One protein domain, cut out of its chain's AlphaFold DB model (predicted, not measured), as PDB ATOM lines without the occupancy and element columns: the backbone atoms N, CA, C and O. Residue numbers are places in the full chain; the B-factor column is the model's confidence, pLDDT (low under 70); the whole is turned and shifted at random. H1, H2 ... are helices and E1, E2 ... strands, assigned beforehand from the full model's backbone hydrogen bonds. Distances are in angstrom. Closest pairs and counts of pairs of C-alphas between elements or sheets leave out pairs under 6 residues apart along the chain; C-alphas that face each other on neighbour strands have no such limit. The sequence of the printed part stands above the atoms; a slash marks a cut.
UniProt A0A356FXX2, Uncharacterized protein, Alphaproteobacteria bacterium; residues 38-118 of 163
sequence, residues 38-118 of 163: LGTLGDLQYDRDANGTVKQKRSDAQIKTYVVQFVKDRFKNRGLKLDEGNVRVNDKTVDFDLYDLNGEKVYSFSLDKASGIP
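What this domain is: This is residues 38 to 118 of the 163 residues of an uncharacterized protein of Alphaproteobacteria bacterium (UniProt A0A356FXX2). A long two-stranded hairpin, E3 and E4, has helix H1 beside it on the E3 side, and a small second hairpin, E1 and E2, lies off one end and adds to the length. The 17-residue link from H1 to E3, residues 76 to 92, makes two short pairings with E3. The 81 printed residues hold one named helix and four named strands, in the order E1 E2 H1 E3 E4; each hairpin is its own antiparallel sheet. The class is mixed, helices and strands, with 38 residues, under half, in named elements. The whole is compact, with a radius of gyration of the C-alphas of 13.0 A, yet elongated, spanning 42 by 25 by 18 A.

How they stand to each other: Look first at E1, residues 46 to 48, and E2, residues 54 to 57, an antiparallel hairpin at 154 degrees; N 47 and O 56 are 2.8 A apart, within hydrogen-bond range. In H1, residues 60 to 75, every O i to N i+4 pair is within hydrogen-bond range. Its closest C-alphas to E3, residues 93 to 99, are those of Lys 64 and Val 94, 7.8 A apart. Residues 81 to 82 pair antiparallel with 98 to 99 of E3, and 88 to 89 with 94 to 95. E3 and E4, residues 105 to 112, form an antiparallel hairpin at 164 degrees, with N 94 and O 111 at 2.8 A. H1 and E4 are apart.

Where its parts are: Find C-alpha 46 at (18.775, -27.077, 27.767), where E1 begins, 6.1 A long; E2 is 7.7 A. From C-alpha 60 at (17.357, -37.620, 30.498), H1 runs 22.2 A. E3 is 19.9 A long, and E4 runs 21.1 A to C-alpha 112 at (7.280, -29.502, 32.845).

The domain as a whole: The C-alphas of Asn 51 and Asn 102, the two farthest apart, are 42.3 A apart. The printed part has no cut; the link from H1 to E3 is long, and the others between elements are tight. No printed residue has a pLDDT under 70.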
ATOM      1  N   LEU A  38       8.723 -25.927  46.271       74.62
ATOM      2  CA  LEU A  38       9.809 -26.239  45.352       74.62
ATOM      3  C   LEU A  38      10.200 -25.033  44.480       74.62
ATOM      4  O   LEU A  38      11.395 -24.808  44.293       74.62
ATOM      5  N   GLY A  39       9.230 -24.240  44.013       70.81
ATOM      6  CA  GLY A  39       9.458 -23.187  43.019       70.81
ATOM      7  C   GLY A  39       9.711 -23.725  41.601       70.81
ATOM      8  O   GLY A  39       9.646 -24.932  41.350       70.81
ATOM      9  N   THR A  40      10.058 -22.823  40.677       78.50
ATOM     10  CA  THR A  40      10.518 -23.174  39.321       78.50
ATOM     11  C   THR A  40      11.997 -23.566  39.295       78.50
ATOM     12  O   THR A  40      12.834 -22.937  39.944       78.50
ATOM     13  N   LEU A  41      12.320 -24.593  38.506       83.44
ATOM     14  CA  LEU A  41      13.690 -25.047  38.249       83.44
ATOM     15  C   LEU A  41      14.261 -24.498  36.924       83.44
ATOM     16  O   LEU A  41      15.417 -24.761  36.597       83.44
ATOM     17  N   GLY A  42      13.472 -23.729  36.166       79.69
ATOM     18  CA  GLY A  42      13.853 -23.233  34.843       79.69
ATOM     19  C   GLY A  42      13.938 -24.328  33.770       79.69
ATOM     20  O   GLY A  42      13.593 -25.483  33.993       79.69
ATOM     21  N   ASP A  43      14.391 -23.956  32.573       85.31
ATOM     22  CA  ASP A  43      14.495 -24.860  31.418       85.31
ATOM     23  C   ASP A  43      15.382 -26.080  31.733       85.31
ATOM     24  O   ASP A  43      16.609 -25.980  31.861       85.31
ATOM     25  N   LEU A  44      14.747 -27.251  31.862       87.94
ATOM     26  CA  LEU A  44      15.430 -28.507  32.166       87.94
ATOM     27  C   LEU A  44      16.026 -29.124  30.900       87.94
ATOM     28  O   LEU A  44      17.039 -29.820  30.986       87.94
ATOM     29  N   GLN A  45      15.448 -28.853  29.728       87.88
ATOM     30  CA  GLN A  45      15.868 -29.454  28.461       87.88
ATOM     31  C   GLN A  45      17.224 -28.949  27.990       87.88
ATOM     32  O   GLN A  45      17.952 -29.706  27.345       87.88
ATOM     33  N   TYR A  46      17.571 -27.702  28.295       87.75
ATOM     34  CA  TYR A  46      18.775 -27.077  27.767       87.75
ATOM     35  C   TYR A  46      19.684 -26.560  28.865       87.75
ATOM     36  O   TYR A  46      19.280 -25.824  29.762       87.75
ATOM     37  N   ASP A  47      20.958 -26.913  28.750       83.88
ATOM     38  CA  ASP A  47      21.999 -26.276  29.525       83.88
ATOM     39  C   ASP A  47      22.300 -24.899  28.954       83.88
ATOM     40  O   ASP A  47      22.507 -24.754  27.746       83.88
ATOM     41  N   ARG A  48      22.295 -23.888  29.822       82.06
ATOM     42  CA  ARG A  48      22.491 -22.491  29.443       82.06
ATOM     43  C   ARG A  48      23.698 -21.915  30.157       82.06
ATOM     44  O   ARG A  48      24.020 -22.295  31.279       82.06
ATOM     45  N   ASP A  49      24.392 -21.014  29.482       80.38
ATOM     46  CA  ASP A  49      25.471 -20.250  30.093       80.38
ATOM     47  C   ASP A  49      24.943 -19.101  30.969       80.38
ATOM     48  O   ASP A  49      23.739 -18.862  31.063       80.38
ATOM     49  N   ALA A  50      25.858 -18.364  31.605       77.81
ATOM     50  CA  ALA A  50      25.517 -17.208  32.437       77.81
ATOM     51  C   ALA A  50      24.816 -16.073  31.661       77.81
ATOM     52  O   ALA A  50      24.188 -15.216  32.275       77.81
ATOM     53  N   ASN A  51      24.895 -16.083  30.327       78.88
ATOM     54  CA  ASN A  51      24.258 -15.110  29.442       78.88
ATOM     55  C   ASN A  51      22.889 -15.602  28.930       78.88
ATOM     56  O   ASN A  51      22.244 -14.914  28.141       78.88
ATOM     57  N   GLY A  52      22.439 -16.789  29.354       74.62
ATOM     58  CA  GLY A  52      21.177 -17.398  28.932       74.62
ATOM     59  C   GLY A  52      21.235 -18.107  27.573       74.62
ATOM     60  O   GLY A  52      20.199 -18.582  27.090       74.62
ATOM     61  N   THR A  53      22.415 -18.224  26.962       83.75
ATOM     62  CA  THR A  53      22.604 -18.890  25.667       83.75
ATOM     63  C   THR A  53      22.578 -20.399  25.847       83.75
ATOM     64  O   THR A  53      23.219 -20.931  26.753       83.75
ATOM     65  N   VAL A  54      21.859 -21.105  24.969       86.62
ATOM     66  CA  VAL A  54      21.833 -22.573  24.961       86.62
ATOM     67  C   VAL A  54      23.216 -23.100  24.585       86.62
ATOM     68  O   VAL A  54      23.675 -22.905  23.462       86.62
ATOM     69  N   LYS A  55      23.859 -23.795  25.522       88.06
ATOM     70  CA  LYS A  55      25.111 -24.521  25.299       88.06
ATOM     71  C   LYS A  55      24.854 -25.875  24.660       88.06
ATOM     72  O   LYS A  55      25.486 -26.223  23.670       88.06
ATOM     73  N   GLN A  56      23.942 -26.651  25.241       89.69
ATOM     74  CA  GLN A  56      23.649 -28.009  24.790       89.69
ATOM     75  C   GLN A  56      22.285 -28.485  25.285       89.69
ATOM     76  O   GLN A  56      21.763 -27.990  26.282       89.69
ATOM     77  N   LYS A  57      21.721 -29.487  24.609       91.31
ATOM     78  CA  LYS A  57      20.541 -30.206  25.091       91.31
ATOM     79  C   LYS A  57      20.962 -31.218  26.160       91.31
ATOM     80  O   LYS A  57      21.904 -31.975  25.937       91.31
ATOM     81  N   ARG A  58      20.266 -31.246  27.297       90.88
ATOM     82  CA  ARG A  58      20.491 -32.221  28.369       90.88
ATOM     83  C   ARG A  58      19.888 -33.575  28.000       90.88
ATOM     84  O   ARG A  58      18.791 -33.647  27.444       90.88
ATOM     85  N   SER A  59      20.598 -34.651  28.326       93.50
ATOM     86  CA  SER A  59      20.051 -36.010  28.287       93.50
ATOM     87  C   SER A  59      19.113 -36.257  29.470       93.50
ATOM     88  O   SER A  59      19.193 -35.568  30.487       93.50
ATOM     89  N   ASP A  60      18.264 -37.282  29.392       92.44
ATOM     90  CA  ASP A  60      17.357 -37.620  30.498       92.44
ATOM     91  C   ASP A  60      18.107 -37.946  31.798       92.44
ATOM     92  O   ASP A  60      17.669 -37.567  32.882       92.44
ATOM     93  N   ALA A  61      19.288 -38.565  31.697       93.12
ATOM     94  CA  ALA A  61      20.156 -38.806  32.846       93.12
ATOM     95  C   ALA A  61      20.680 -37.497  33.462       93.12
ATOM     96  O   ALA A  61      20.712 -37.357  34.683       93.12
ATOM     97  N   GLN A  62      21.055 -36.514  32.636       92.62
ATOM     98  CA  GLN A  62      21.483 -35.197  33.118       92.62
ATOM     99  C   GLN A  62      20.324 -34.424  33.755       92.62
ATOM    100  O   GLN A  62      20.512 -33.816  34.806       92.62
ATOM    101  N   ILE A  63      19.129 -34.491  33.161       92.56
ATOM    102  CA  ILE A  63      17.908 -33.896  33.718       92.56
ATOM    103  C   ILE A  63      17.608 -34.507  35.087       92.56
ATOM    104  O   ILE A  63      17.417 -33.773  36.056       92.56
ATOM    105  N   LYS A  64      17.626 -35.842  35.194       94.12
ATOM    106  CA  LYS A  64      17.408 -36.551  36.458       94.12
ATOM    107  C   LYS A  64      18.402 -36.107  37.528       94.12
ATOM    108  O   LYS A  64      17.982 -35.735  38.618       94.12
ATOM    109  N   THR A  65      19.697 -36.107  37.214       93.06
ATOM    110  CA  THR A  65      20.748 -35.690  38.156       93.06
ATOM    111  C   THR A  65      20.553 -34.252  38.625       93.06
ATOM    112  O   THR A  65      20.639 -33.989  39.823       93.06
ATOM    113  N   TYR A  66      20.242 -33.335  37.706       90.56
ATOM    114  CA  TYR A  66      19.992 -31.935  38.034       90.56
ATOM    115  C   TYR A  66      18.799 -31.773  38.984       90.56
ATOM    116  O   TYR A  66      18.929 -31.148  40.036       90.56
ATOM    117  N   VAL A  67      17.657 -32.387  38.654       91.62
ATOM    118  CA  VAL A  67      16.446 -32.328  39.488       91.62
ATOM    119  C   VAL A  67      16.710 -32.933  40.865       91.62
ATOM    120  O   VAL A  67      16.368 -32.322  41.873       91.62
ATOM    121  N   VAL A  68      17.377 -34.088  40.933       93.44
ATOM    122  CA  VAL A  68      17.734 -34.736  42.201       93.44
ATOM    123  C   VAL A  68      18.590 -33.826  43.080       93.44
ATOM    124  O   VAL A  68      18.287 -33.667  44.263       93.44
ATOM    125  N   GLN A  69      19.651 -33.233  42.524       91.38
ATOM    126  CA  GLN A  69      20.544 -32.342  43.269       91.38
ATOM    127  C   GLN A  69      19.792 -31.113  43.778       91.38
ATOM    128  O   GLN A  69      19.832 -30.827  44.973       91.38
ATOM    129  N   PHE A  70      19.031 -30.456  42.902       90.06
ATOM    130  CA  PHE A  70      18.254 -29.273  43.261       90.06
ATOM    131  C   PHE A  70      17.260 -29.562  44.390       90.06
ATOM    132  O   PHE A  70      17.205 -28.839  45.386       90.06
ATOM    133  N   VAL A  71      16.484 -30.641  44.263       89.31
ATOM    134  CA  VAL A  71      15.475 -31.031  45.254       89.31
ATOM    135  C   VAL A  71      16.134 -31.385  46.588       89.31
ATOM    136  O   VAL A  71      15.675 -30.929  47.636       89.31
ATOM    137  N   LYS A  72      17.236 -32.144  46.574       89.56
ATOM    138  CA  LYS A  72      17.988 -32.464  47.795       89.56
ATOM    139  C   LYS A  72      18.480 -31.208  48.497       89.56
ATOM    140  O   LYS A  72      18.266 -31.079  49.699       89.56
ATOM    141  N   ASP A  73      19.086 -30.280  47.768       86.69
ATOM    142  CA  ASP A  73      19.607 -29.042  48.346       86.69
ATOM    143  C   ASP A  73      18.481 -28.166  48.907       86.69
ATOM    144  O   ASP A  73      18.597 -27.631  50.012       86.69
ATOM    145  N   ARG A  74      17.347 -28.088  48.199       84.81
ATOM    146  CA  ARG A  74      16.165 -27.322  48.616       84.81
ATOM    147  C   ARG A  74      15.535 -27.855  49.903       84.81
ATOM    148  O   ARG A  74      15.117 -27.066  50.751       84.81
ATOM    149  N   PHE A  75      15.458 -29.177  50.054       85.31
ATOM    150  CA  PHE A  75      14.755 -29.824  51.167       85.31
ATOM    151  C   PHE A  75      15.664 -30.389  52.264       85.31
ATOM    152  O   PHE A  75      15.152 -30.863  53.280       85.31
ATOM    153  N   LYS A  76      16.992 -30.254  52.133       82.56
ATOM    154  CA  LYS A  76      18.002 -30.757  53.084       82.56
ATOM    155  C   LYS A  76      17.691 -30.443  54.551       82.56
ATOM    156  O   LYS A  76      17.889 -31.289  55.416       82.56
ATOM    157  N   ASN A  77      17.178 -29.243  54.824       82.00
ATOM    158  CA  ASN A  77      16.911 -28.761  56.183       82.00
ATOM    159  C   ASN A  77      15.440 -28.896  56.611       82.00
ATOM    160  O   ASN A  77      15.068 -28.398  57.669       82.00
ATOM    161  N   ARG A  78      14.586 -29.518  55.789       78.69
ATOM    162  CA  ARG A  78      13.127 -29.571  56.007       78.69
ATOM    163  C   ARG A  78      12.624 -30.957  56.405       78.69
ATOM    164  O   ARG A  78      11.423 -31.153  56.517       78.69
ATOM    165  N   GLY A  79      13.534 -31.911  56.616       81.94
ATOM    166  CA  GLY A  79      13.180 -33.278  57.005       81.94
ATOM    167  C   GLY A  79      12.466 -34.069  55.905       81.94
ATOM    168  O   GLY A  79      11.816 -35.063  56.208       81.94
ATOM    169  N   LEU A  80      12.583 -33.639  54.644       86.56
ATOM    170  CA  LEU A  80      12.024 -34.353  53.500       86.56
ATOM    171  C   LEU A  80      13.135 -35.046  52.711       86.56
ATOM    172  O   LEU A  80      14.247 -34.531  52.577       86.56
ATOM    173  N   LYS A  81      12.817 -36.221  52.176       88.44
ATOM    174  CA  LYS A  81      13.698 -37.059  51.370       88.44
ATOM    175  C   LYS A  81      13.082 -37.298  49.999       88.44
ATOM    176  O   LYS A  81      11.889 -37.547  49.871       88.44
ATOM    177  N   LEU A  82      13.931 -37.244  48.983       90.94
ATOM    178  CA  LEU A  82      13.604 -37.645  47.622       90.94
ATOM    179  C   LEU A  82      14.064 -39.087  47.408       90.94
ATOM    180  O   LEU A  82      15.222 -39.399  47.695       90.94
ATOM    181  N   ASP A  83      13.201 -39.929  46.848       88.88
ATOM    182  CA  ASP A  83      13.620 -41.230  46.330       88.88
ATOM    183  C   ASP A  83      14.158 -41.083  44.900       88.88
ATOM    184  O   ASP A  83      13.414 -40.954  43.925       88.88
ATOM    185  N   GLU A  84      15.483 -41.106  44.775       89.19
ATOM    186  CA  GLU A  84      16.199 -40.963  43.504       89.19
ATOM    187  C   GLU A  84      15.877 -42.079  42.507       89.19
ATOM    188  O   GLU A  84      15.878 -41.849  41.293       89.19
ATOM    189  N   GLY A  85      15.585 -43.286  43.001       87.38
ATOM    190  CA  GLY A  85      15.202 -44.420  42.165       87.38
ATOM    191  C   GLY A  85      13.889 -44.153  41.437       87.38
ATOM    192  O   GLY A  85      13.753 -44.496  40.263       87.38
ATOM    193  N   ASN A  86      12.980 -43.435  42.097       88.25
ATOM    194  CA  ASN A  86      11.630 -43.158  41.621       88.25
ATOM    195  C   ASN A  86      11.467 -41.840  40.850       88.25
ATOM    196  O   ASN A  86      10.367 -41.552  40.385       88.25
ATOM    197  N   VAL A  87      12.541 -41.074  40.627       92.88
ATOM    198  CA  VAL A  87      12.499 -39.925  39.706       92.88
ATOM    199  C   VAL A  87      12.375 -40.426  38.269       92.88
ATOM    200  O   VAL A  87      13.298 -41.073  37.749       92.88
ATOM    201  N   ARG A  88      11.243 -40.109  37.632       93.94
ATOM    202  CA  ARG A  88      10.897 -40.511  36.264       93.94
ATOM    203  C   ARG A  88      11.014 -39.325  35.328       93.94
ATOM    204  O   ARG A  88      10.411 -38.283  35.551       93.94
ATOM    205  N   VAL A  89      11.788 -39.502  34.269       93.69
ATOM    206  CA  VAL A  89      11.972 -38.498  33.226       93.69
ATOM    207  C   VAL A  89      11.204 -38.978  32.000       93.69
ATOM    208  O   VAL A  89      11.638 -39.902  31.324       93.69
ATOM    209  N   ASN A  90      10.044 -38.375  31.751       93.12
ATOM    210  CA  ASN A  90       9.175 -38.676  30.613       93.12
ATOM    211  C   ASN A  90       9.452 -37.704  29.459       93.12
ATOM    212  O   ASN A  90      10.242 -36.774  29.597       93.12
ATOM    213  N   ASP A  91       8.763 -37.844  28.328       89.12
ATOM    214  CA  ASP A  91       8.973 -36.977  27.157       89.12
ATOM    215  C   ASP A  91       8.805 -35.481  27.465       89.12
ATOM    216  O   ASP A  91       9.594 -34.651  27.006       89.12
ATOM    217  N   LYS A  92       7.791 -35.135  28.267       89.69
ATOM    218  CA  LYS A  92       7.428 -33.744  28.587       89.69
ATOM    219  C   LYS A  92       7.594 -33.376  30.052       89.69
ATOM    220  O   LYS A  92       7.686 -32.189  30.344       89.69
ATOM    221  N   THR A  93       7.643 -34.353  30.954       92.12
ATOM    222  CA  THR A  93       7.646 -34.092  32.395       92.12
ATOM    223  C   THR A  93       8.774 -34.799  33.128       92.12
ATOM    224  O   THR A  93       9.366 -35.758  32.626       92.12
ATOM    225  N   VAL A  94       9.077 -34.306  34.325       92.06
ATOM    226  CA  VAL A  94       9.868 -35.010  35.331       92.06
ATOM    227  C   VAL A  94       9.007 -35.175  36.570       92.06
ATOM    228  O   VAL A  94       8.623 -34.184  37.190       92.06
ATOM    229  N   ASP A  95       8.720 -36.422  36.922       92.38
ATOM    230  CA  ASP A  95       7.826 -36.761  38.022       92.38
ATOM    231  C   ASP A  95       8.620 -37.365  39.180       92.38
ATOM    232  O   ASP A  95       9.510 -38.200  38.971       92.38
ATOM    233  N   PHE A  96       8.310 -36.938  40.401       92.25
ATOM    234  CA  PHE A  96       8.932 -37.463  41.613       92.25
ATOM    235  C   PHE A  96       8.090 -37.206  42.861       92.25
ATOM    236  O   PHE A  96       7.263 -36.297  42.903       92.25
ATOM    237  N   ASP A  97       8.367 -37.983  43.904       89.69
ATOM    238  CA  ASP A  97       7.693 -37.901  45.194       89.69
ATOM    239  C   ASP A  97       8.677 -37.514  46.306       89.69
ATOM    240  O   ASP A  97       9.845 -37.913  46.289       89.69
ATOM    241  N   LEU A  98       8.192 -36.753  47.288       87.31
ATOM    242  CA  LEU A  98       8.902 -36.457  48.530       87.31
ATOM    243  C   LEU A  98       8.280 -37.212  49.695       87.31
ATOM    244  O   LEU A  98       7.058 -37.257  49.843       87.31
ATOM    245  N   TYR A  99       9.149 -37.724  50.553       87.38
ATOM    246  CA  TYR A  99       8.814 -38.515  51.725       87.38
ATOM    247  C   TYR A  99       9.317 -37.819  52.986       87.38
ATOM    248  O   TYR A  99      10.315 -37.099  52.939       87.38
ATOM    249  N   ASP A 100       8.647 -38.016  54.112       88.25
ATOM    250  CA  ASP A 100       9.131 -37.547  55.406       88.25
ATOM    251  C   ASP A 100      10.264 -38.448  55.948       88.25
ATOM    252  O   ASP A 100      10.751 -39.373  55.286       88.25
ATOM    253  N   LEU A 101      10.720 -38.180  57.174       86.38
ATOM    254  CA  LEU A 101      11.737 -39.010  57.828       86.38
ATOM    255  C   LEU A 101      11.234 -40.411  58.213       86.38
ATOM    256  O   LEU A 101      12.070 -41.298  58.400       86.38
ATOM    257  N   ASN A 102       9.917 -40.606  58.308       87.69
ATOM    258  CA  ASN A 102       9.266 -41.877  58.629       87.69
ATOM    259  C   ASN A 102       9.026 -42.745  57.380       87.69
ATOM    260  O   ASN A 102       8.694 -43.920  57.508       87.69
ATOM    261  N   GLY A 103       9.235 -42.190  56.181       85.00
ATOM    262  CA  GLY A 103       9.001 -42.862  54.904       85.00
ATOM    263  C   GLY A 103       7.581 -42.687  54.365       85.00
ATOM    264  O   GLY A 103       7.217 -43.348  53.392       85.00
ATOM    265  N   GLU A 104       6.778 -41.802  54.953       85.00
ATOM    266  CA  GLU A 104       5.450 -41.470  54.451       85.00
ATOM    267  C   GLU A 104       5.546 -40.452  53.318       85.00
ATOM    268  O   GLU A 104       6.287 -39.471  53.395       85.00
ATOM    269  N   LYS A 105       4.784 -40.674  52.243       85.81
ATOM    270  CA  LYS A 105       4.752 -39.744  51.114       85.81
ATOM    271  C   LYS A 105       4.018 -38.464  51.510       85.81
ATOM    272  O   LYS A 105       2.839 -38.509  51.848       85.81
ATOM    273  N   VAL A 106       4.695 -37.330  51.372       82.88
ATOM    274  CA  VAL A 106       4.161 -36.004  51.711       82.88
ATOM    275  C   VAL A 106       3.696 -35.258  50.464       82.88
ATOM    276  O   VAL A 106       2.599 -34.707  50.447       82.88
ATOM    277  N   TYR A 107       4.512 -35.257  49.405       81.62
ATOM    278  CA  TYR A 107       4.239 -34.490  48.189       81.62
ATOM    279  C   TYR A 107       4.534 -35.297  46.929       81.62
ATOM    280  O   TYR A 107       5.463 -36.101  46.905       81.62
ATOM    281  N   SER A 108       3.778 -35.016  45.871       85.00
ATOM    282  CA  SER A 108       4.020 -35.510  44.514       85.00
ATOM    283  C   SER A 108       4.186 -34.314  43.581       85.00
ATOM    284  O   SER A 108       3.333 -33.425  43.557       85.00
ATOM    285  N   PHE A 109       5.274 -34.290  42.816       85.69
ATOM    286  CA  PHE A 109       5.585 -33.234  41.859       85.69
ATOM    287  C   PHE A 109       5.628 -33.785  40.439       85.69
ATOM    288  O   PHE A 109       6.126 -34.881  40.190       85.69
ATOM    289  N   SER A 110       5.135 -32.973  39.507       89.00
ATOM    290  CA  SER A 110       5.294 -33.163  38.068       89.00
ATOM    291  C   SER A 110       5.779 -31.847  37.476       89.00
ATOM    292  O   SER A 110       5.053 -30.850  37.500       89.00
ATOM    293  N   LEU A 111       7.035 -31.828  37.033       88.94
ATOM    294  CA  LEU A 111       7.697 -30.667  36.441       88.94
ATOM    295  C   LEU A 111       7.583 -30.721  34.929       88.94
ATOM    296  O   LEU A 111       7.957 -31.724  34.330       88.94
ATOM    297  N   ASP A 112       7.160 -29.634  34.295       88.81
ATOM    298  CA  ASP A 112       7.280 -29.502  32.845       88.81
ATOM    299  C   ASP A 112       8.757 -29.334  32.448       88.81
ATOM    300  O   ASP A 112       9.467 -28.492  32.989       88.81
ATOM    301  N   LYS A 113       9.248 -30.132  31.496       89.62
ATOM    302  CA  LYS A 113      10.663 -30.116  31.089       89.62
ATOM    303  C   LYS A 113      11.088 -28.792  30.451       89.62
ATOM    304  O   LYS A 113      12.246 -28.406  30.592       89.62
ATOM    305  N   ALA A 114      10.196 -28.136  29.710       85.38
ATOM    306  CA  ALA A 114      10.531 -26.923  28.967       85.38
ATOM    307  C   ALA A 114      10.645 -25.700  29.887       85.38
ATOM    308  O   ALA A 114      11.451 -24.809  29.634       85.38
ATOM    309  N   SER A 115       9.853 -25.666  30.957       80.94
ATOM    310  CA  SER A 115       9.762 -24.517  31.863       80.94
ATOM    311  C   SER A 115      10.311 -24.765  33.269       80.94
ATOM    312  O   SER A 115      10.602 -23.806  33.980       80.94
ATOM    313  N   GLY A 116      10.446 -26.026  33.685       81.44
ATOM    314  CA  GLY A 116      10.826 -26.417  35.045       81.44
ATOM    315  C   GLY A 116       9.782 -26.070  36.099       81.44
ATOM    316  O   GLY A 116      10.094 -26.097  37.288       81.44
ATOM    317  N   ILE A 117       8.567 -25.710  35.678       80.94
ATOM    318  CA  ILE A 117       7.489 -25.292  36.568       80.94
ATOM    319  C   ILE A 117       6.688 -26.533  36.985       80.94
ATOM    320  O   ILE A 117       6.275 -27.313  36.115       80.94
ATOM    321  N   PRO A 118       6.436 -26.731  38.289       80.31
ATOM    322  CA  PRO A 118       5.550 -27.787  38.745       80.31
ATOM    323  C   PRO A 118       4.094 -27.475  38.382       80.31
ATOM    324  O   PRO A 118       3.653 -26.327  38.426       80.31
TER     325      PRO A 118